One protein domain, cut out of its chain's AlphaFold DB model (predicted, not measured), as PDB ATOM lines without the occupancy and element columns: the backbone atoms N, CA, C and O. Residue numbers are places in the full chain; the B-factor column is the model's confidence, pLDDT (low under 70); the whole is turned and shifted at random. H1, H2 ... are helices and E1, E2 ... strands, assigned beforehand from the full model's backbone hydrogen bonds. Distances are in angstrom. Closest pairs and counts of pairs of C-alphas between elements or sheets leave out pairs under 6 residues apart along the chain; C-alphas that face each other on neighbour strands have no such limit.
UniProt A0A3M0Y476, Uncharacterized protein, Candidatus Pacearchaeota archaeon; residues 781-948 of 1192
ATOM      1  N   THR A 781     312.020 385.348 202.979       81.06
ATOM      2  CA  THR A 781     312.326 383.942 202.662       81.06
ATOM      3  C   THR A 781     311.768 382.968 203.695       81.06
ATOM      4  O   THR A 781     311.911 381.765 203.518       81.06
ATOM      5  N   GLY A 782     311.160 383.462 204.777       84.81
ATOM      6  CA  GLY A 782     310.561 382.631 205.823       84.81
ATOM      7  C   GLY A 782     311.544 382.046 206.840       84.81
ATOM      8  O   GLY A 782     311.145 381.211 207.646       84.81
ATOM      9  N   ILE A 783     312.807 382.487 206.831       89.06
ATOM     10  CA  ILE A 783     313.827 382.046 207.792       89.06
ATOM     11  C   ILE A 783     313.774 382.985 208.989       89.06
ATOM     12  O   ILE A 783     314.134 384.158 208.875       89.06
ATOM     13  N   MET A 784     313.288 382.494 210.126       88.56
ATOM     14  CA  MET A 784     313.032 383.327 211.302       88.56
ATOM     15  C   MET A 784     313.403 382.602 212.588       88.56
ATOM     16  O   MET A 784     313.221 381.392 212.701       88.56
ATOM     17  N   VAL A 785     313.840 383.370 213.581       89.19
ATOM     18  CA  VAL A 785     314.024 382.929 214.964       89.19
ATOM     19  C   VAL A 785     313.153 383.799 215.858       89.19
ATOM     20  O   VAL A 785     313.191 385.028 215.784       89.19
ATOM     21  N   HIS A 786     312.333 383.165 216.684       89.25
ATOM     22  CA  HIS A 786     311.477 383.817 217.662       89.25
ATOM     23  C   HIS A 786     311.915 383.412 219.065       89.25
ATOM     24  O   HIS A 786     311.741 382.260 219.459       89.25
ATOM     25  N   TYR A 787     312.488 384.359 219.798       88.75
ATOM     26  CA  TYR A 787     312.927 384.182 221.175       88.75
ATOM     27  C   TYR A 787     311.768 384.494 222.112       88.75
ATOM     28  O   TYR A 787     311.189 385.581 222.035       88.75
ATOM     29  N   VAL A 788     311.424 383.534 222.969       88.81
ATOM     30  CA  VAL A 788     310.258 383.625 223.849       88.81
ATOM     31  C   VAL A 788     310.649 384.130 225.233       88.81
ATOM     32  O   VAL A 788     311.588 383.605 225.831       88.81
ATOM     33  N   ASN A 789     309.881 385.102 225.744       85.69
ATOM     34  CA  ASN A 789     310.016 385.676 227.089       85.69
ATOM     35  C   ASN A 789     311.446 386.167 227.387       85.69
ATOM     36  O   ASN A 789     312.113 385.682 228.297       85.69
ATOM     37  N   VAL A 790     311.921 387.113 226.579       79.38
ATOM     38  CA  VAL A 790     313.270 387.678 226.690       79.38
ATOM     39  C   VAL A 790     313.333 388.805 227.720       79.38
ATOM     40  O   VAL A 790     312.392 389.591 227.855       79.38
ATOM     41  N   ASP A 791     314.475 388.934 228.389       72.44
ATOM     42  CA  ASP A 791     314.793 390.090 229.234       72.44
ATOM     43  C   ASP A 791     315.790 391.018 228.520       72.44
ATOM     44  O   ASP A 791     317.003 390.830 228.567       72.44
ATOM     45  N   LEU A 792     315.279 392.010 227.784       72.31
ATOM     46  CA  LEU A 792     316.125 392.909 226.985       72.31
ATOM     47  C   LEU A 792     316.775 394.029 227.806       72.31
ATOM     48  O   LEU A 792     317.745 394.619 227.339       72.31
ATOM     49  N   LEU A 793     316.261 394.338 229.002       66.25
ATOM     50  CA  LEU A 793     316.814 395.413 229.831       66.25
ATOM     51  C   LEU A 793     318.112 394.976 230.514       66.25
ATOM     52  O   LEU A 793     319.038 395.773 230.623       66.25
ATOM     53  N   ALA A 794     318.175 393.725 230.971       55.25
ATOM     54  CA  ALA A 794     319.326 393.228 231.715       55.25
ATOM     55  C   ALA A 794     320.516 392.825 230.840       55.25
ATOM     56  O   ALA A 794     321.650 392.814 231.308       55.25
ATOM     57  N   SER A 795     320.262 392.475 229.582       59.94
ATOM     58  CA  SER A 795     321.269 391.830 228.737       59.94
ATOM     59  C   SER A 795     321.298 392.323 227.298       59.94
ATOM     60  O   SER A 795     322.175 391.914 226.550       59.94
ATOM     61  N   GLY A 796     320.376 393.194 226.885       64.62
ATOM     62  CA  GLY A 796     320.230 393.550 225.475       64.62
ATOM     63  C   GLY A 796     319.714 392.379 224.621       64.62
ATOM     64  O   GLY A 796     319.336 391.324 225.143       64.62
ATOM     65  N   PRO A 797     319.629 392.557 223.293       67.62
ATOM     66  CA  PRO A 797     319.145 391.518 222.392       67.62
ATOM     67  C   PRO A 797     320.184 390.392 222.203       67.62
ATOM     68  O   PRO A 797     321.343 390.672 221.896       67.62
ATOM     69  N   PRO A 798     319.790 389.108 222.324       70.44
ATOM     70  CA  PRO A 798     320.671 387.990 222.012       70.44
ATOM     71  C   PRO A 798     321.008 387.935 220.517       70.44
ATOM     72  O   PRO A 798     320.179 388.256 219.663       70.44
ATOM     73  N   THR A 799     322.212 387.461 220.196       73.75
ATOM     74  CA  THR A 799     322.629 387.205 218.812       73.75
ATOM     75  C   THR A 799     321.880 386.005 218.227       73.75
ATOM     76  O   THR A 799     321.696 384.981 218.896       73.75
ATOM     77  N   ALA A 800     321.492 386.103 216.953       76.94
ATOM     78  CA  ALA A 800     320.988 384.976 216.173       76.94
ATOM     79  C   ALA A 800     321.924 384.683 215.002       76.94
ATOM     80  O   ALA A 800     322.316 385.588 214.262       76.94
ATOM     81  N   LEU A 801     322.242 383.403 214.830       84.31
ATOM     82  CA  LEU A 801     323.024 382.874 213.726       84.31
ATOM     83  C   LEU A 801     322.183 381.856 212.963       84.31
ATOM     84  O   LEU A 801     321.626 380.946 213.577       84.31
ATOM     85  N   PHE A 802     322.077 381.985 211.645       85.44
ATOM     86  CA  PHE A 802     321.357 381.005 210.830       85.44
ATOM     87  C   PHE A 802     321.804 381.004 209.371       85.44
ATOM     88  O   PHE A 802     322.263 382.020 208.850       85.44
ATOM     89  N   ASP A 803     321.670 379.857 208.702       84.88
ATOM     90  CA  ASP A 803     322.014 379.746 207.282       84.88
ATOM     91  C   ASP A 803     321.172 380.713 206.428       84.88
ATOM     92  O   ASP A 803     319.964 380.872 206.617       84.88
ATOM     93  N   SER A 804     321.806 381.351 205.440       81.31
ATOM     94  CA  SER A 804     321.149 382.358 204.589       81.31
ATOM     95  C   SER A 804     320.063 381.791 203.658       81.31
ATOM     96  O   SER A 804     319.255 382.564 203.129       81.31
ATOM     97  N   SER A 805     320.046 380.467 203.478       80.00
ATOM     98  CA  SER A 805     319.068 379.683 202.724       80.00
ATOM     99  C   SER A 805     319.007 378.247 203.248       80.00
ATOM    100  O   SER A 805     320.001 377.735 203.757       80.00
ATOM    101  N   ALA A 806     317.875 377.579 203.044       79.00
ATOM    102  CA  ALA A 806     317.715 376.167 203.358       79.00
ATOM    103  C   ALA A 806     318.526 375.265 202.409       79.00
ATOM    104  O   ALA A 806     318.536 375.492 201.196       79.00
ATOM    105  N   SER A 807     319.206 374.244 202.946       78.06
ATOM    106  CA  SER A 807     319.905 373.246 202.126       78.06
ATOM    107  C   SER A 807     318.942 372.123 201.743       78.06
ATOM    108  O   SER A 807     318.731 371.177 202.496       78.06
ATOM    109  N   GLU A 808     318.300 372.271 200.584       77.69
ATOM    110  CA  GLU A 808     317.307 371.309 200.100       77.69
ATOM    111  C   GLU A 808     317.952 370.232 199.220       77.69
ATOM    112  O   GLU A 808     318.659 370.520 198.250       77.69
ATOM    113  N   SER A 809     317.659 368.973 199.528       74.44
ATOM    114  CA  SER A 809     318.018 367.805 198.734       74.44
ATOM    115  C   SER A 809     316.780 366.933 198.564       74.44
ATOM    116  O   SER A 809     316.118 366.555 199.527       74.44
ATOM    117  N   SER A 810     316.438 366.602 197.321       68.81
ATOM    118  CA  SER A 810     315.344 365.676 197.026       68.81
ATOM    119  C   SER A 810     315.853 364.538 196.153       68.81
ATOM    120  O   SER A 810     316.284 364.731 195.015       68.81
ATOM    121  N   THR A 811     315.826 363.321 196.700       68.50
ATOM    122  CA  THR A 811     316.010 362.096 195.911       68.50
ATOM    123  C   THR A 811     314.656 361.630 195.369       68.50
ATOM    124  O   THR A 811     313.624 362.234 195.654       68.50
ATOM    125  N   SER A 812     314.609 360.545 194.585       65.12
ATOM    126  CA  SER A 812     313.346 360.072 193.992       65.12
ATOM    127  C   SER A 812     312.255 359.749 195.023       65.12
ATOM    128  O   SER A 812     311.084 359.723 194.658       65.12
ATOM    129  N   ASN A 813     312.630 359.484 196.284       71.06
ATOM    130  CA  ASN A 813     311.712 359.011 197.323       71.06
ATOM    131  C   ASN A 813     311.736 359.840 198.623       71.06
ATOM    132  O   ASN A 813     310.774 359.743 199.386       71.06
ATOM    133  N   THR A 814     312.793 360.614 198.904       76.81
ATOM    134  CA  THR A 814     312.969 361.332 200.183       76.81
ATOM    135  C   THR A 814     313.319 362.800 199.975       76.81
ATOM    136  O   THR A 814     314.124 363.137 199.103       76.81
ATOM    137  N   PHE A 815     312.663 363.656 200.758       84.62
ATOM    138  CA  PHE A 815     312.886 365.095 200.826       84.62
ATOM    139  C   PHE A 815     313.637 365.361 202.117       84.62
ATOM    140  O   PHE A 815     313.185 364.900 203.167       84.62
ATOM    141  N   GLU A 816     314.736 366.094 202.018       80.75
ATOM    142  CA  GLU A 816     315.566 366.494 203.144       80.75
ATOM    143  C   GLU A 816     315.852 367.990 203.012       80.75
ATOM    144  O   GLU A 816     316.355 368.453 201.985       80.75
ATOM    145  N   THR A 817     315.536 368.743 204.060       82.56
ATOM    146  CA  THR A 817     315.951 370.139 204.196       82.56
ATOM    147  C   THR A 817     316.653 370.313 205.527       82.56
ATOM    148  O   THR A 817     316.050 370.057 206.564       82.56
ATOM    149  N   ALA A 818     317.893 370.795 205.516       82.00
ATOM    150  CA  ALA A 818     318.632 371.098 206.738       82.00
ATOM    151  C   ALA A 818     319.017 372.579 206.810       82.00
ATOM    152  O   ALA A 818     319.346 373.207 205.795       82.00
ATOM    153  N   MET A 819     318.990 373.121 208.026       86.69
ATOM    154  CA  MET A 819     319.448 374.475 208.333       86.69
ATOM    155  C   MET A 819     320.118 374.519 209.694       86.69
ATOM    156  O   MET A 819     319.621 373.940 210.655       86.69
ATOM    157  N   ARG A 820     321.219 375.256 209.796       88.94
ATOM    158  CA  ARG A 820     321.881 375.553 211.064       88.94
ATOM    159  C   ARG A 820     321.247 376.778 211.725       88.94
ATOM    160  O   ARG A 820     321.035 377.793 211.064       88.94
ATOM    161  N   PHE A 821     321.008 376.690 213.032       88.12
ATOM    162  CA  PHE A 821     320.587 377.788 213.909       88.12
ATOM    163  C   PHE A 821     321.484 377.835 215.150       88.12
ATOM    164  O   PHE A 821     321.732 376.798 215.760       88.12
ATOM    165  N   GLY A 822     321.984 379.015 215.513       85.62
ATOM    166  CA  GLY A 822     322.977 379.239 216.568       85.62
ATOM    167  C   GLY A 822     322.766 380.549 217.327       85.62
ATOM    168  O   GLY A 822     322.103 381.465 216.840       85.62
ATOM    169  N   SER A 823     323.300 380.636 218.540       79.62
ATOM    170  CA  SER A 823     323.312 381.867 219.332       79.62
ATOM    171  C   SER A 823     324.586 381.899 220.159       79.62
ATOM    172  O   SER A 823     324.951 380.907 220.784       79.62
ATOM    173  N   THR A 824     325.269 383.041 220.147       75.38
ATOM    174  CA  THR A 824     326.479 383.276 220.951       75.38
ATOM    175  C   THR A 824     326.181 384.059 222.228       75.38
ATOM    176  O   THR A 824     327.087 384.284 223.027       75.38
ATOM    177  N   GLY A 825     324.927 384.476 222.425       71.44
ATOM    178  CA  GLY A 825     324.493 385.225 223.598       71.44
ATOM    179  C   GLY A 825     324.187 384.338 224.815       71.44
ATOM    180  O   GLY A 825     323.999 383.124 224.680       71.44
ATOM    181  N   PRO A 826     324.115 384.936 226.016       68.75
ATOM    182  CA  PRO A 826     323.703 384.257 227.238       68.75
ATOM    183  C   PRO A 826     322.228 383.818 227.200       68.75
ATOM    184  O   PRO A 826     321.426 384.242 226.363       68.75
ATOM    185  N   ARG A 827     321.857 382.938 228.135       71.75
ATOM    186  CA  ARG A 827     320.519 382.330 228.248       71.75
ATOM    187  C   ARG A 827     319.531 383.253 228.947       71.75
ATOM    188  O   ARG A 827     319.271 383.120 230.136       71.75
ATOM    189  N   ILE A 828     318.985 384.178 228.177       72.81
ATOM    190  CA  ILE A 828     318.100 385.248 228.669       72.81
ATOM    191  C   ILE A 828     316.659 385.097 228.161       72.81
ATOM    192  O   ILE A 828     315.900 386.062 228.120       72.81
ATOM    193  N   TYR A 829     316.310 383.891 227.712       80.00
ATOM    194  CA  TYR A 829     315.035 383.512 227.108       80.00
ATOM    195  C   TYR A 829     314.655 382.092 227.539       80.00
ATOM    196  O   TYR A 829     315.533 381.283 227.840       80.00
ATOM    197  N   ASP A 830     313.358 381.775 227.525       83.69
ATOM    198  CA  ASP A 830     312.865 380.465 227.978       83.69
ATOM    199  C   ASP A 830     313.093 379.364 226.929       83.69
ATOM    200  O   ASP A 830     313.434 378.235 227.265       83.69
ATOM    201  N   TYR A 831     312.824 379.678 225.658       88.12
ATOM    202  CA  TYR A 831     313.046 378.808 224.501       88.12
ATOM    203  C   TYR A 831     312.958 379.615 223.205       88.12
ATOM    204  O   TYR A 831     312.571 380.788 223.203       88.12
ATOM    205  N   VAL A 832     313.286 378.978 222.083       90.38
ATOM    206  CA  VAL A 832     313.189 379.595 220.759       90.38
ATOM    207  C   VAL A 832     312.307 378.788 219.819       90.38
ATOM    208  O   VAL A 832     312.167 377.568 219.926       90.38
ATOM    209  N   ILE A 833     311.689 379.489 218.879       92.12
ATOM    210  CA  ILE A 833     310.924 378.905 217.785       92.12
ATOM    211  C   ILE A 833     311.623 379.299 216.490       92.12
ATOM    212  O   ILE A 833     311.757 380.488 216.202       92.12
ATOM    213  N   VAL A 834     312.059 378.318 215.709       92.50
ATOM    214  CA  VAL A 834     312.701 378.548 214.412       92.50
ATOM    215  C   VAL A 834     311.749 378.201 213.275       92.50
ATOM    216  O   VAL A 834     310.967 377.256 213.390       92.50
ATOM    217  N   ALA A 835     311.808 378.971 212.193       91.88
ATOM    218  CA  ALA A 835     311.072 378.726 210.958       91.88
ATOM    219  C   ALA A 835     312.040 378.398 209.823       91.88
ATOM    220  O   ALA A 835     313.012 379.124 209.604       91.88
ATOM    221  N   MET A 836     311.740 377.326 209.096       91.31
ATOM    222  CA  MET A 836     312.485 376.874 207.926       91.31
ATOM    223  C   MET A 836     311.547 376.809 206.717       91.31
ATOM    224  O   MET A 836     310.496 376.165 206.812       91.31
ATOM    225  N   PRO A 837     311.891 377.451 205.590       90.81
ATOM    226  CA  PRO A 837     311.131 377.292 204.360       90.81
ATOM    227  C   PRO A 837     311.357 375.907 203.750       90.81
ATOM    228  O   PRO A 837     312.425 375.314 203.919       90.81
ATOM    229  N   TYR A 838     310.361 375.411 203.019       89.31
ATOM    230  CA  TYR A 838     310.506 374.239 202.158       89.31
ATOM    231  C   TYR A 838     309.856 374.471 200.792       89.31
ATOM    232  O   TYR A 838     308.882 375.214 200.657       89.31
ATOM    233  N   THR A 839     310.359 373.784 199.770       88.50
ATOM    234  CA  THR A 839     309.710 373.731 198.456       88.50
ATOM    235  C   THR A 839     308.534 372.742 198.450       88.50
ATOM    236  O   THR A 839     308.728 371.540 198.637       88.50
ATOM    237  N   GLU A 840     307.312 373.224 198.192       89.44
ATOM    238  CA  GLU A 840     306.114 372.383 198.009       89.44
ATOM    239  C   GLU A 840     306.229 371.531 196.735       89.44
ATOM    240  O   GLU A 840     306.495 372.023 195.631       89.44
ATOM    241  N   GLY A 841     306.005 370.226 196.886       87.00
ATOM    242  CA  GLY A 841     305.981 369.288 195.779       87.00
ATOM    243  C   GLY A 841     304.681 369.367 194.977       87.00
ATOM    244  O   GLY A 841     303.588 369.239 195.516       87.00
ATOM    245  N   SER A 842     304.791 369.507 193.659       86.69
ATOM    246  CA  SER A 842     303.653 369.518 192.737       86.69
ATOM    247  C   SER A 842     303.995 368.817 191.422       86.69
ATOM    248  O   SER A 842     305.125 368.398 191.179       86.69
ATOM    249  N   ASN A 843     303.029 368.732 190.506       82.50
ATOM    250  CA  ASN A 843     303.266 368.151 189.180       82.50
ATOM    251  C   ASN A 843     304.352 368.893 188.373       82.50
ATOM    252  O   ASN A 843     304.915 368.317 187.442       82.50
ATOM    253  N   THR A 844     304.635 370.159 188.706       81.56
ATOM    254  CA  THR A 844     305.611 371.018 188.015       81.56
ATOM    255  C   THR A 844     306.871 371.303 188.825       81.56
ATOM    256  O   THR A 844     307.850 371.775 188.250       81.56
ATOM    257  N   THR A 845     306.873 371.010 190.126       84.38
ATOM    258  CA  THR A 845     307.974 371.340 191.040       84.38
ATOM    259  C   THR A 845     308.302 370.126 191.900       84.38
ATOM    260  O   THR A 845     307.425 369.609 192.583       84.38
ATOM    261  N   THR A 846     309.550 369.657 191.865       86.44
ATOM    262  CA  THR A 846     309.986 368.595 192.777       86.44
ATOM    263  C   THR A 846     310.119 369.179 194.178       86.44
ATOM    264  O   THR A 846     310.822 370.172 194.341       86.44
ATOM    265  N   GLY A 847     309.465 368.581 195.172       88.38
ATOM    266  CA  GLY A 847     309.438 369.124 196.530       88.38
ATOM    267  C   GLY A 847     308.757 368.203 197.539       88.38
ATOM    268  O   GLY A 847     308.430 367.053 197.228       88.38
ATOM    269  N   LEU A 848     308.548 368.712 198.750       89.06
ATOM    270  CA  LEU A 848     307.965 367.985 199.874       89.06
ATOM    271  C   LEU A 848     306.482 367.666 199.627       89.06
ATOM    272  O   LEU A 848     305.696 368.529 199.241       89.06
ATOM    273  N   ASN A 849     306.091 366.417 199.871       89.88
ATOM    274  CA  ASN A 849     304.708 365.967 199.789       89.88
ATOM    275  C   ASN A 849     303.941 366.331 201.066       89.88
ATOM    276  O   ASN A 849     303.989 365.614 202.069       89.88
ATOM    277  N   GLU A 850     303.150 367.396 201.007       89.81
ATOM    278  CA  GLU A 850     302.354 367.859 202.146       89.81
ATOM    279  C   GLU A 850     301.233 366.898 202.560       89.81
ATOM    280  O   GLU A 850     300.720 366.999 203.674       89.81
ATOM    281  N   SER A 851     300.862 365.935 201.712       87.69
ATOM    282  CA  SER A 851     299.848 364.926 202.046       87.69
ATOM    283  C   SER A 851     300.407 363.739 202.842       87.69
ATOM    284  O   SER A 851     299.628 362.951 203.374       87.69
ATOM    285  N   ALA A 852     301.732 363.595 202.937       89.69
ATOM    286  CA  ALA A 852     302.407 362.513 203.659       89.69
ATOM    287  C   ALA A 852     302.938 362.973 205.023       89.69
ATOM    288  O   ALA A 852     303.074 364.169 205.255       89.69
ATOM    289  N   ASP A 853     303.269 362.055 205.930       91.50
ATOM    290  CA  ASP A 853     303.876 362.415 207.217       91.50
ATOM    291  C   ASP A 853     305.221 363.143 207.023       91.50
ATOM    292  O   ASP A 853     306.044 362.749 206.195       91.50
ATOM    293  N   ILE A 854     305.418 364.224 207.786       92.25
ATOM    294  CA  ILE A 854     306.627 365.061 207.784       92.25
ATOM    295  C   ILE A 854     307.244 364.974 209.176       92.25
ATOM    296  O   ILE A 854     306.538 365.142 210.172       92.25
ATOM    297  N   TYR A 855     308.544 364.731 209.242       92.44
ATOM    298  CA  TYR A 855     309.299 364.592 210.478       92.44
ATOM    299  C   TYR A 855     310.358 365.680 210.587       92.44
ATOM    300  O   TYR A 855     310.902 366.123 209.581       92.44
ATOM    301  N   VAL A 856     310.680 366.064 211.818       92.62
ATOM    302  CA  VAL A 856     311.867 366.860 212.131       92.62
ATOM    303  C   VAL A 856     312.741 366.109 213.117       92.62
ATOM    304  O   VAL A 856     312.245 365.608 214.129       92.62
ATOM    305  N   ASN A 857     314.037 366.058 212.847       91.88
ATOM    306  CA  ASN A 857     315.059 365.562 213.758       91.88
ATOM    307  C   ASN A 857     316.184 366.594 213.919       91.88
ATOM    308  O   ASN A 857     316.467 367.375 213.020       91.88
ATOM    309  N   VAL A 858     316.834 366.606 215.082       91.12
ATOM    310  CA  VAL A 858     318.067 367.377 215.307       91.12
ATOM    311  C   VAL A 858     319.201 366.379 215.474       91.12
ATOM    312  O   VAL A 858     319.279 365.681 216.485       91.12
ATOM    313  N   THR A 859     320.048 366.264 214.454       88.31
ATOM    314  CA  THR A 859     321.075 365.210 214.380       88.31
ATOM    315  C   THR A 859     322.464 365.694 214.785       88.31
ATOM    316  O   THR A 859     323.296 364.878 215.193       88.31
ATOM    317  N   LEU A 860     322.706 367.007 214.716       89.50
ATOM    318  CA  LEU A 860     323.992 367.638 215.004       89.50
ATOM    319  C   LEU A 860     323.842 368.779 216.011       89.50
ATOM    320  O   LEU A 860     322.968 369.642 215.873       89.50
ATOM    321  N   PHE A 861     324.753 368.798 216.981       88.69
ATOM    322  CA  PHE A 861     324.932 369.889 217.934       88.69
ATOM    323  C   PHE A 861     326.332 370.467 217.799       88.69
ATOM    324  O   PHE A 861     327.298 369.728 217.572       88.69
ATOM    325  N   TYR A 862     326.429 371.776 217.991       86.06
ATOM    326  CA  TYR A 862     327.647 372.544 217.793       86.06
ATOM    327  C   TYR A 862     328.015 373.371 219.028       86.06
ATOM    328  O   TYR A 862     327.139 373.756 219.815       86.06
ATOM    329  N   ASP A 863     329.311 373.631 219.199       78.81
ATOM    330  CA  ASP A 863     329.829 374.619 220.153       78.81
ATOM    331  C   ASP A 863     329.725 376.060 219.614       78.81
ATOM    332  O   ASP A 863     329.218 376.298 218.516       78.81
ATOM    333  N   ASP A 864     330.222 377.032 220.387       74.75
ATOM    334  CA  ASP A 864     330.215 378.467 220.044       74.75
ATOM    335  C   ASP A 864     331.152 378.832 218.874       74.75
ATOM    336  O   ASP A 864     331.237 379.997 218.477       74.75
ATOM    337  N   ASN A 865     331.896 377.854 218.354       76.88
ATOM    338  CA  ASN A 865     332.801 377.964 217.217       76.88
ATOM    339  C   ASN A 865     332.335 377.100 216.030       76.88
ATOM    340  O   ASN A 865     333.091 376.927 215.075       76.88
ATOM    341  N   TRP A 866     331.103 376.579 216.077       81.56
ATOM    342  CA  TRP A 866     330.510 375.710 215.058       81.56
ATOM    343  C   TRP A 866     331.240 374.380 214.824       81.56
ATOM    344  O   TRP A 866     331.052 373.735 213.788       81.56
ATOM    345  N   ASN A 867     332.017 373.897 215.799       85.19
ATOM    346  CA  ASN A 867     332.532 372.532 215.766       85.19
ATOM    347  C   ASN A 867     331.432 371.555 216.184       85.19
ATOM    348  O   ASN A 867     330.700 371.803 217.140       85.19
ATOM    349  N   VAL A 868     331.331 370.414 215.497       87.06
ATOM    350  CA  VAL A 868     330.381 369.355 215.870       87.06
ATOM    351  C   VAL A 868     330.815 368.737 217.196       87.06
ATOM    352  O   VAL A 868     331.865 368.100 217.275       87.06
ATOM    353  N   ILE A 869     329.978 368.885 218.219       83.75
ATOM    354  CA  ILE A 869     330.221 368.342 219.560       83.75
ATOM    355  C   ILE A 869     329.399 367.085 219.851       83.75
ATOM    356  O   ILE A 869     329.779 366.282 220.702       83.75
ATOM    357  N   TRP A 870     328.305 366.876 219.117       86.50
ATOM    358  CA  TRP A 870     327.493 365.665 219.195       86.50
ATOM    359  C   TRP A 870     326.891 365.327 217.834       86.50
ATOM    360  O   TRP A 870     326.364 366.205 217.147       86.50
ATOM    361  N   ASN A 871     326.939 364.047 217.466       89.19
ATOM    362  CA  ASN A 871     326.343 363.525 216.242       89.19
ATOM    363  C   ASN A 871     325.492 362.295 216.566       89.19
ATOM    364  O   ASN A 871     326.023 361.251 216.939       89.19
ATOM    365  N   VAL A 872     324.177 362.388 216.364       87.12
ATOM    366  CA  VAL A 872     323.219 361.318 216.691       87.12
ATOM    367  C   VAL A 872     323.538 360.000 215.977       87.12
ATOM    368  O   VAL A 872     323.363 358.931 216.558       87.12
ATOM    369  N   THR A 873     324.083 360.046 214.759       86.75
ATOM    370  CA  THR A 873     324.469 358.834 214.013       86.75
ATOM    371  C   THR A 873     325.631 358.094 214.683       86.75
ATOM    372  O   THR A 873     325.695 356.868 214.635       86.75
ATOM    373  N   ALA A 874     326.548 358.827 215.320       86.56
ATOM    374  CA  ALA A 874     327.721 358.262 215.989       86.56
ATOM    375  C   ALA A 874     327.485 357.984 217.482       86.56
ATOM    376  O   ALA A 874     327.986 356.998 218.020       86.56
ATOM    377  N   ASN A 875     326.738 358.860 218.155       85.31
ATOM    378  CA  ASN A 875     326.590 358.895 219.608       85.31
ATOM    379  C   ASN A 875     325.222 358.383 220.101       85.31
ATOM    380  O   ASN A 875     325.070 358.095 221.287       85.31
ATOM    381  N   GLY A 876     324.241 358.221 219.208       86.44
ATOM    382  CA  GLY A 876     322.873 357.819 219.538       86.44
ATOM    383  C   GLY A 876     321.989 358.977 220.021       86.44
ATOM    384  O   GLY A 876     322.371 360.145 219.975       86.44
ATOM    385  N   THR A 877     320.780 358.638 220.483       86.44
ATOM    386  CA  THR A 877     319.737 359.597 220.900       86.44
ATOM    387  C   THR A 877     319.584 359.726 222.418       86.44
ATOM    388  O   THR A 877     318.659 360.383 222.883       86.44
ATOM    389  N   ASN A 878     320.449 359.093 223.219       85.31
ATOM    390  CA  ASN A 878     320.342 359.150 224.677       85.31
ATOM    391  C   ASN A 878     320.819 360.510 225.211       85.31
ATOM    392  O   ASN A 878     322.022 360.747 225.329       85.31
ATOM    393  N   ALA A 879     319.880 361.378 225.589       80.19
ATOM    394  CA  ALA A 879     320.195 362.736 226.015       80.19
ATOM    395  C   ALA A 879     320.884 362.825 227.380       80.19
ATOM    396  O   ALA A 879     321.523 363.835 227.668       80.19
ATOM    397  N   SER A 880     320.855 361.769 228.204       80.94
ATOM    398  CA  SER A 880     321.601 361.755 229.470       80.94
ATOM    399  C   SER A 880     323.117 361.883 229.260       80.94
ATOM    400  O   SER A 880     323.846 362.253 230.175       80.94
ATOM    401  N   ALA A 881     323.602 361.559 228.059       78.06
ATOM    402  CA  ALA A 881     325.003 361.683 227.673       78.06
ATOM    403  C   ALA A 881     325.403 363.112 227.254       78.06
ATOM    404  O   ALA A 881     326.585 363.363 227.041       78.06
ATOM    405  N   LEU A 882     324.449 364.053 227.201       75.56
ATOM    406  CA  LEU A 882     324.721 365.484 227.038       75.56
ATOM    407  C   LEU A 882     325.229 366.135 228.343       75.56
ATOM    408  O   LEU A 882     325.604 367.301 228.347       75.56
ATOM    409  N   ALA A 883     325.257 365.417 229.468       67.12
ATOM    410  CA  ALA A 883     325.827 365.923 230.718       67.12
ATOM    411  C   ALA A 883     327.353 366.176 230.616       67.12
ATOM    412  O   ALA A 883     328.061 365.501 229.870       67.12
ATOM    413  N   GLY A 884     327.878 367.124 231.405       66.38
ATOM    414  CA  GLY A 884     329.310 367.460 231.451       66.38
ATOM    415  C   GLY A 884     329.693 368.620 230.525       66.38
ATOM    416  O   GLY A 884     329.118 369.700 230.634       66.38
ATOM    417  N   ASN A 885     330.654 368.402 229.615       53.16
ATOM    418  CA  ASN A 885     331.192 369.432 228.703       53.16
ATOM    419  C   ASN A 885     330.172 369.972 227.679       53.16
ATOM    420  O   ASN A 885     330.467 370.947 226.998       53.16
ATOM    421  N   PHE A 886     328.978 369.379 227.572       68.00
ATOM    422  CA  PHE A 886     327.864 369.917 226.780       68.00
ATOM    423  C   PHE A 886     326.837 370.624 227.680       68.00
ATOM    424  O   PHE A 886     325.630 370.518 227.465       68.00
ATOM    425  N   SER A 887     327.323 371.342 228.699       63.78
ATOM    426  CA  SER A 887     326.545 372.022 229.752       63.78
ATOM    427  C   SER A 887     325.399 372.880 229.223       63.78
ATOM    428  O   SER A 887     324.364 373.010 229.878       63.78
ATOM    429  N   LYS A 888     325.544 373.423 228.006       69.50
ATOM    430  CA  LYS A 888     324.437 374.062 227.310       69.50
ATOM    431  C   LYS A 888     323.329 373.009 227.091       69.50
ATOM    432  O   LYS A 888     322.266 373.077 227.691       69.50
ATOM    433  N   TYR A 889     323.530 371.957 226.320       76.81
ATOM    434  CA  TYR A 889     322.461 371.003 225.982       76.81
ATOM    435  C   TYR A 889     321.880 370.183 227.151       76.81
ATOM    436  O   TYR A 889     320.723 369.771 227.077       76.81
ATOM    437  N   SER A 890     322.613 369.994 228.249       74.88
ATOM    438  CA  SER A 890     322.181 369.127 229.358       74.88
ATOM    439  C   SER A 890     320.944 369.607 230.133       74.88
ATOM    440  O   SER A 890     320.181 368.769 230.610       74.88
ATOM    441  N   ALA A 891     320.713 370.921 230.246       75.69
ATOM    442  CA  ALA A 891     319.627 371.484 231.064       75.69
ATOM    443  C   ALA A 891     318.217 371.072 230.591       75.69
ATOM    444  O   ALA A 891     317.298 370.977 231.400       75.69
ATOM    445  N   HIS A 892     318.072 370.770 229.297       83.25
ATOM    446  CA  HIS A 892     316.816 370.356 228.661       83.25
ATOM    447  C   HIS A 892     316.964 368.999 227.962       83.25
ATOM    448  O   HIS A 892     316.430 368.789 226.873       83.25
ATOM    449  N   ALA A 893     317.731 368.078 228.561       83.94
ATOM    450  CA  ALA A 893     318.035 366.773 227.972       83.94
ATOM    451  C   ALA A 893     316.773 366.028 227.489       83.94
ATOM    452  O   ALA A 893     316.765 365.498 226.380       83.94
ATOM    453  N   ASP A 894     315.684 366.052 228.258       86.81
ATOM    454  CA  ASP A 894     314.436 365.373 227.885       86.81
ATOM    455  C   ASP A 894     313.806 365.948 226.604       86.81
ATOM    456  O   ASP A 894     313.385 365.193 225.725       86.81
ATOM    457  N   GLU A 895     313.788 367.277 226.450       88.69
ATOM    458  CA  GLU A 895     313.282 367.936 225.238       88.69
ATOM    459  C   GLU A 895     314.192 367.651 224.032       88.69
ATOM    460  O   GLU A 895     313.709 367.353 222.935       88.69
ATOM    461  N   TRP A 896     315.514 367.644 224.233       88.62
ATOM    462  CA  TRP A 896     316.464 367.263 223.185       88.62
ATOM    463  C   TRP A 896     316.326 365.814 222.755       88.62
ATOM    464  O   TRP A 896     316.462 365.520 221.571       88.62
ATOM    465  N   GLN A 897     316.027 364.900 223.675       89.56
ATOM    466  CA  GLN A 897     315.824 363.492 223.346       89.56
ATOM    467  C   GLN A 897     314.668 363.289 222.364       89.56
ATOM    468  O   GLN A 897     314.776 362.473 221.440       89.56
ATOM    469  N   VAL A 898     313.579 364.042 222.545       89.31
ATOM    470  CA  VAL A 898     312.416 364.036 221.644       89.31
ATOM    471  C   VAL A 898     312.818 364.518 220.247       89.31
ATOM    472  O   VAL A 898     312.489 363.873 219.250       89.31
ATOM    473  N   LEU A 899     313.600 365.597 220.168       90.25
ATOM    474  CA  LEU A 899     314.095 366.148 218.904       90.25
ATOM    475  C   LEU A 899     315.135 365.242 218.219       90.25
ATOM    476  O   LEU A 899     315.101 365.089 217.001       90.25
ATOM    477  N   MET A 900     316.024 364.588 218.970       89.81
ATOM    478  CA  MET A 900     317.024 363.655 218.429       89.81
ATOM    479  C   MET A 900     316.397 362.376 217.867       89.81
ATOM    480  O   MET A 900     316.920 361.792 216.919       89.81
ATOM    481  N   SER A 901     315.283 361.925 218.448       87.75
ATOM    482  CA  SER A 901     314.611 360.678 218.051       87.75
ATOM    483  C   SER A 901     313.710 360.825 216.818       87.75
ATOM    484  O   SER A 901     313.225 359.823 216.299       87.75
ATOM    485  N   GLY A 902     313.502 362.056 216.341       85.31
ATOM    486  CA  GLY A 902     312.582 362.372 215.255       85.31
ATOM    487  C   GLY A 902     311.154 362.585 215.755       85.31
ATOM    488  O   GLY A 902     310.538 361.713 216.367       85.31
ATOM    489  N   THR A 903     310.607 363.762 215.469       90.06
ATOM    490  CA  THR A 903     309.261 364.182 215.866       90.06
ATOM    491  C   THR A 903     308.373 364.337 214.638       90.06
ATOM    492  O   THR A 903     308.750 365.001 213.679       90.06
ATOM    493  N   LEU A 904     307.165 363.768 214.684       91.69
ATOM    494  CA  LEU A 904     306.134 363.992 213.667       91.69
ATOM    495  C   LEU A 904     305.577 365.420 213.768       91.69
ATOM    496  O   LEU A 904     305.100 365.834 214.826       91.69
ATOM    497  N   CYS A 905     305.571 366.141 212.654       92.25
ATOM    498  CA  CYS A 905     305.062 367.502 212.583       92.25
ATOM    499  C   CYS A 905     303.538 367.551 212.443       92.25
ATOM    500  O   CYS A 905     302.942 366.866 211.607       92.25
ATOM    501  N   ARG A 906     302.893 368.397 213.252       90.06
ATOM    502  CA  ARG A 906     301.442 368.636 213.186       90.06
ATOM    503  C   ARG A 906     301.083 369.559 212.019       90.06
ATOM    504  O   ARG A 906     301.855 370.455 211.693       90.06
ATOM    505  N   LYS A 907     299.899 369.361 211.429       85.06
ATOM    506  CA  LYS A 907     299.390 370.114 210.255       85.06
ATOM    507  C   LYS A 907     297.977 370.665 210.434       85.06
ATOM    508  O   LYS A 907     297.469 371.394 209.596       85.06
ATOM    509  N   ASP A 908     297.310 370.240 211.494       71.81
ATOM    510  CA  ASP A 908     295.884 370.416 211.729       71.81
ATOM    511  C   ASP A 908     295.578 371.613 212.627       71.81
ATOM    512  O   ASP A 908     294.590 372.309 212.394       71.81
ATOM    513  N   ASN A 909     296.405 371.863 213.650       74.44
ATOM    514  CA  ASN A 909     296.240 373.017 214.529       74.44
ATOM    515  C   ASN A 909     297.527 373.406 215.282       74.44
ATOM    516  O   ASN A 909     298.072 372.618 216.060       74.44
ATOM    517  N   GLN A 910     297.944 374.671 215.166       84.25
ATOM    518  CA  GLN A 910     299.062 375.226 215.940       84.25
ATOM    519  C   GLN A 910     298.835 375.238 217.469       84.25
ATOM    520  O   GLN A 910     299.773 375.460 218.230       84.25
ATOM    521  N   THR A 911     297.619 374.993 217.981       81.56
ATOM    522  CA  THR A 911     297.359 374.931 219.436       81.56
ATOM    523  C   THR A 911     298.104 373.819 220.163       81.56
ATOM    524  O   THR A 911     298.259 373.911 221.378       81.56
ATOM    525  N   TRP A 912     298.541 372.776 219.459       81.88
ATOM    526  CA  TRP A 912     299.304 371.682 220.060       81.88
ATOM    527  C   TRP A 912     300.814 371.888 220.019       81.88
ATOM    528  O   TRP A 912     301.533 371.051 220.547       81.88
ATOM    529  N   PHE A 913     301.289 372.995 219.448       88.19
ATOM    530  CA  PHE A 913     302.706 373.327 219.401       88.19
ATOM    531  C   PHE A 913     303.243 373.645 220.808       88.19
ATOM    532  O   PHE A 913     302.912 374.676 221.394       88.19
ATOM    533  N   ASN A 914     304.028 372.729 221.383       88.00
ATOM    534  CA  ASN A 914     304.590 372.815 222.737       88.00
ATOM    535  C   ASN A 914     305.813 371.884 222.879       88.00
ATOM    536  O   ASN A 914     306.234 371.275 221.902       88.00
ATOM    537  N   ALA A 915     306.389 371.755 224.079       85.44
ATOM    538  CA  ALA A 915     307.571 370.912 224.317       85.44
ATOM    539  C   ALA A 915     307.358 369.414 223.996       85.44
ATOM    540  O   ALA A 915     308.298 368.724 223.621       85.44
ATOM    541  N   THR A 916     306.127 368.896 224.103       86.94
ATOM    542  CA  THR A 916     305.795 367.499 223.763       86.94
ATOM    543  C   THR A 916     305.610 367.293 222.260       86.94
ATOM    544  O   THR A 916     305.952 366.235 221.738       86.94
ATOM    545  N   TYR A 917     305.076 368.294 221.557       88.94
ATOM    546  CA  TYR A 917     304.925 368.298 220.098       88.94
ATOM    547  C   TYR A 917     305.662 369.506 219.500       88.94
ATOM    548  O   TYR A 917     305.024 370.500 219.135       88.94
ATOM    549  N   PRO A 918     307.002 369.444 219.409       92.19
ATOM    550  CA  PRO A 918     307.825 370.596 219.058       92.19
ATOM    551  C   PRO A 918     307.841 370.945 217.564       92.19
ATOM    552  O   PRO A 918     308.583 371.845 217.193       92.19
ATOM    553  N   CYS A 919     307.062 370.279 216.700       93.69
ATOM    554  CA  CYS A 919     307.032 370.564 215.260       93.69
ATOM    555  C   CYS A 919     305.622 370.867 214.721       93.69
ATOM    556  O   CYS A 919     304.669 370.119 214.973       93.69
ATOM    557  N   TYR A 920     305.507 371.930 213.921       93.75
ATOM    558  CA  TYR A 920     304.295 372.344 213.206       93.75
ATOM    559  C   TYR A 920     304.625 372.744 211.764       93.75
ATOM    560  O   TYR A 920     305.615 373.425 211.523       93.75
ATOM    561  N   VAL A 921     303.792 372.351 210.803       92.44
ATOM    562  CA  VAL A 921     303.941 372.709 209.386       92.44
ATOM    563  C   VAL A 921     302.770 373.591 208.977       92.44
ATOM    564  O   VAL A 921     301.614 373.188 209.108       92.44
ATOM    565  N   ASN A 922     303.081 374.773 208.448       89.56
ATOM    566  CA  ASN A 922     302.113 375.651 207.806       89.56
ATOM    567  C   ASN A 922     302.255 375.529 206.282       89.56
ATOM    568  O   ASN A 922     303.198 376.061 205.695       89.56
ATOM    569  N   THR A 923     301.279 374.866 205.666       88.25
ATOM    570  CA  THR A 923     301.193 374.630 204.216       88.25
ATOM    571  C   THR A 923     300.696 375.834 203.414       88.25
ATOM    572  O   THR A 923     300.751 375.841 202.196       88.25
ATOM    573  N   SER A 924     300.184 376.881 204.066       86.75
ATOM    574  CA  SER A 924     299.801 378.124 203.375       86.75
ATOM    575  C   SER A 924     301.000 379.043 203.142       86.75
ATOM    576  O   SER A 924     301.009 379.816 202.187       86.75
ATOM    577  N   SER A 925     301.998 378.985 204.028       85.25
ATOM    578  CA  SER A 925     303.238 379.763 203.931       85.25
ATOM    579  C   SER A 925     304.460 378.925 203.544       85.25
ATOM    580  O   SER A 925     305.548 379.481 203.440       85.25
ATOM    581  N   ASN A 926     304.301 377.610 203.377       90.81
ATOM    582  CA  ASN A 926     305.367 376.635 203.122       90.81
ATOM    583  C   ASN A 926     306.512 376.716 204.149       90.81
ATOM    584  O   ASN A 926     307.691 376.756 203.795       90.81
ATOM    585  N   LEU A 927     306.147 376.769 205.439       90.75
ATOM    586  CA  LEU A 927     307.096 376.862 206.555       90.75
ATOM    587  C   LEU A 927     306.960 375.677 207.509       90.75
ATOM    588  O   LEU A 927     305.855 375.327 207.931       90.75
ATOM    589  N   VAL A 928     308.099 375.131 207.927       92.44
ATOM    590  CA  VAL A 928     308.201 374.215 209.065       92.44
ATOM    591  C   VAL A 928     308.695 374.988 210.281       92.44
ATOM    592  O   VAL A 928     309.742 375.629 210.245       92.44
ATOM    593  N   TRP A 929     307.934 374.914 211.364       93.31
ATOM    594  CA  TRP A 929     308.228 375.545 212.640       93.31
ATOM    595  C   TRP A 929     308.677 374.506 213.653       93.31
ATOM    596  O   TRP A 929     308.005 373.489 213.845       93.31
ATOM    597  N   VAL A 930     309.786 374.787 214.332       93.62
ATOM    598  CA  VAL A 930     310.388 373.884 215.314       93.62
ATOM    599  C   VAL A 930     310.652 374.636 216.610       93.62
ATOM    600  O   VAL A 930     311.223 375.724 216.605       93.62
ATOM    601  N   ARG A 931     310.221 374.062 217.733       92.88
ATOM    602  CA  ARG A 931     310.515 374.552 219.081       92.88
ATOM    603  C   ARG A 931     311.827 373.936 219.546       92.88
ATOM    604  O   ARG A 931     311.934 372.714 219.610       92.88
ATOM    605  N   LEU A 932     312.783 374.781 219.908       90.50
ATOM    606  CA  LEU A 932     314.088 374.377 220.423       90.50
ATOM    607  C   LEU A 932     314.265 374.957 221.840       90.50
ATOM    608  O   LEU A 932     314.011 376.149 222.019       90.50
ATOM    609  N   PRO A 933     314.680 374.161 222.846       83.88
ATOM    610  CA  PRO A 933     314.809 374.641 224.228       83.88
ATOM    611  C   PRO A 933     315.834 375.774 224.388       83.88
ATOM    612  O   PRO A 933     315.574 376.759 225.058       83.88
ATOM    613  N   HIS A 934     316.986 375.664 223.729       77.19
ATOM    614  CA  HIS A 934     318.027 376.698 223.590       77.19
ATOM    615  C   HIS A 934     319.007 376.238 222.494       77.19
ATOM    616  O   HIS A 934     318.804 375.162 221.952       77.19
ATOM    617  N   PHE A 935     320.075 376.963 222.148       70.50
ATOM    618  CA  PHE A 935     321.224 376.359 221.435       70.50
ATOM    619  C   PHE A 935     322.453 377.278 221.417       70.50
ATOM    620  O   PHE A 935     322.303 378.493 221.355       70.50
ATOM    621  N   SER A 936     323.662 376.698 221.417       70.19
ATOM    622  CA  SER A 936     324.864 377.378 220.889       70.19
ATOM    623  C   SER A 936     324.944 377.223 219.367       70.19
ATOM    624  O   SER A 936     325.259 378.170 218.655       70.19
ATOM    625  N   GLY A 937     324.525 376.058 218.862       86.38
ATOM    626  CA  GLY A 937     324.341 375.754 217.448       86.38
ATOM    627  C   GLY A 937     323.688 374.383 217.257       86.38
ATOM    628  O   GLY A 937     324.128 373.391 217.830       86.38
ATOM    629  N   THR A 938     322.648 374.288 216.437       89.38
ATOM    630  CA  THR A 938     321.965 373.032 216.089       89.38
ATOM    631  C   THR A 938     321.610 373.006 214.615       89.38
ATOM    632  O   THR A 938     321.479 374.060 213.998       89.38
ATOM    633  N   ALA A 939     321.440 371.810 214.053       89.06
ATOM    634  CA  ALA A 939     320.933 371.638 212.695       89.06
ATOM    635  C   ALA A 939     319.645 370.799 212.695       89.06
ATOM    636  O   ALA A 939     319.721 369.569 212.619       89.06
ATOM    637  N   PRO A 940     318.464 371.430 212.832       90.50
ATOM    638  CA  PRO A 940     317.202 370.777 212.524       90.50
ATOM    639  C   PRO A 940     317.146 370.360 211.051       90.50
ATOM    640  O   PRO A 940     317.512 371.117 210.149       90.50
ATOM    641  N   GLU A 941     316.657 369.151 210.827       90.31
ATOM    642  CA  GLU A 941     316.512 368.518 209.526       90.31
ATOM    643  C   GLU A 941     315.043 368.108 209.349       90.31
ATOM    644  O   GLU A 941     314.427 367.513 210.235       90.31
ATOM    645  N   VAL A 942     314.448 368.518 208.230       89.88
ATOM    646  CA  VAL A 942     313.062 368.242 207.843       89.88
ATOM    647  C   VAL A 942     313.061 367.100 206.842       89.88
ATOM    648  O   VAL A 942     313.600 367.242 205.747       89.88
ATOM    649  N   ASN A 943     312.371 366.017 207.193       90.56
ATOM    650  CA  ASN A 943     312.336 364.778 206.431       90.56
ATOM    651  C   ASN A 943     310.909 364.400 206.032       90.56
ATOM    652  O   ASN A 943     309.989 364.406 206.854       90.56
ATOM    653  N   GLY A 944     310.711 364.018 204.772       90.06
ATOM    654  CA  GLY A 944     309.405 363.575 204.285       90.06
ATOM    655  C   GLY A 944     309.441 362.916 202.910       90.06
ATOM    656  O   GLY A 944     310.500 362.668 202.335       90.06
ATOM    657  N   GLN A 945     308.261 362.598 202.377       89.50
ATOM    658  CA  GLN A 945     308.131 362.049 201.023       89.50
ATOM    659  C   GLN A 945     308.260 363.153 199.964       89.50
ATOM    660  O   GLN A 945     307.859 364.287 200.206       89.50
ATOM    661  N   VAL A 946     308.758 362.812 198.775       88.12
ATOM    662  CA  VAL A 946     308.888 363.741 197.634       88.12
ATOM    663  C   VAL A 946     307.746 363.555 196.643       88.12
ATOM    664  O   VAL A 946     307.384 362.425 196.314       88.12
ATOM    665  N   ILE A 947     307.232 364.658 196.098       86.31
ATOM    666  CA  ILE A 947     306.545 364.663 194.800       86.31
ATOM    667  C   ILE A 947     307.578 365.093 193.764       86.31
ATOM    668  O   ILE A 947     308.139 366.177 193.872       86.31
ATOM    669  N   THR A 948     307.867 364.243 192.778       82.44
ATOM    670  CA  THR A 948     308.779 364.585 191.679       82.44
ATOM    671  C   THR A 948     308.005 365.284 190.567       82.44
ATOM    672  O   THR A 948     306.996 364.753 190.097       82.44
TER     673      THR A 948
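What this domain is: This is residues 781 to 948 of the 1192 residues of an uncharacterized protein of Candidatus Pacearchaeota archaeon (UniProt A0A3M0Y476). Two twisted sheets lie face to face as a sandwich, E1 E4 E8 E7 against E2 E3 E9 E5 E6, with their strands crossed at 53 degrees. H5 stands up from E5, with short H3 next to it and H4 next to H3; Ala 794 of H1 and Asn 843 in a long loop mark opposite ends of the longest axis. The 168 printed residues have five named helices and nine named strands, in the order E1 H1 E2 E3 E4 E5 E6 H2 H3 H4 H5 E7 E8 E9; both sheets run in the orders above and are antiparallel. The class is mixed, helices and strands, with under half of the residues in named elements; the whole is compact, with a radius of gyration of the C-alphas of 15.8 A and spans of 50 by 37 by 29 A.

How they stand to each other: Start at edge strand E1, residues 783 to 790: across to E4, residues 831 to 837, N 786 and O 833 are 2.8 A apart, within hydrogen-bond range. From E4 to E8, residues 927 to 932, look at N 834 and O 930, 2.9 A. E8 forms a hairpin with E7, residues 919 to 922, where N 920 and O 929 are 2.9 A apart. In the other sheet, E2, residues 807 to 810, and E3, residues 814 to 818, form a hairpin, with N 809 and O 816 at 2.8 A. E3 neighbours E9, residues 937 to 947, with N 817 and O 942 at 3.0 A. E9 neighbours E5, residues 855 to 862, with N 857 and O 941 at 3.0 A. E5 forms a hairpin with E6, residues 868 to 871, with N 861 and O 870 at 3.1 A. The facing parts of this sandwich are 10.3 A apart, centre to centre. H5, residues 893 to 900, stands up from the second sheet over E5, at a height of 9.4 A; their closest C-alphas, Val 858 and Met 900, are 5.0 A apart. H3, residues 879 to 882, touches H5, the closest C-alphas being Ala 879 and Ala 893, 5.0 A. H3 also touches H4, residues 887 to 890, at C-alphas 882 and 890, the closest, 5.0 A. H2, residues 872 to 875, only grazes the second sheet; H1, residues 792 to 795, touches no helix. Every O i to N i+4 pair of H5 is within hydrogen-bond range; the other helices are too short for one.

Where its parts are: Find C-alpha 783 at (313.827, 382.046, 207.792); E1 runs 19.7 A from there. E4 spans 20.3 A, E5 21.3 A and E8 15.7 A. E9 begins at C-alpha 937, (324.341, 375.754, 217.448), bends by 51 degrees at residue 944 and ends at C-alpha 947, (306.545, 364.663, 194.800), 30.9 A away.

The domain as a whole: The C-alphas of Ala 794 and Asn 843, the two farthest apart, are 51.9 A apart. The printed part has no cut; the links H1 to E2, E3 to E4, E4 to E5 and H5 to E7 are long. Look for pLDDT under 70 at residues 793 to 797, 810 to 812, 826 and 883 to 888.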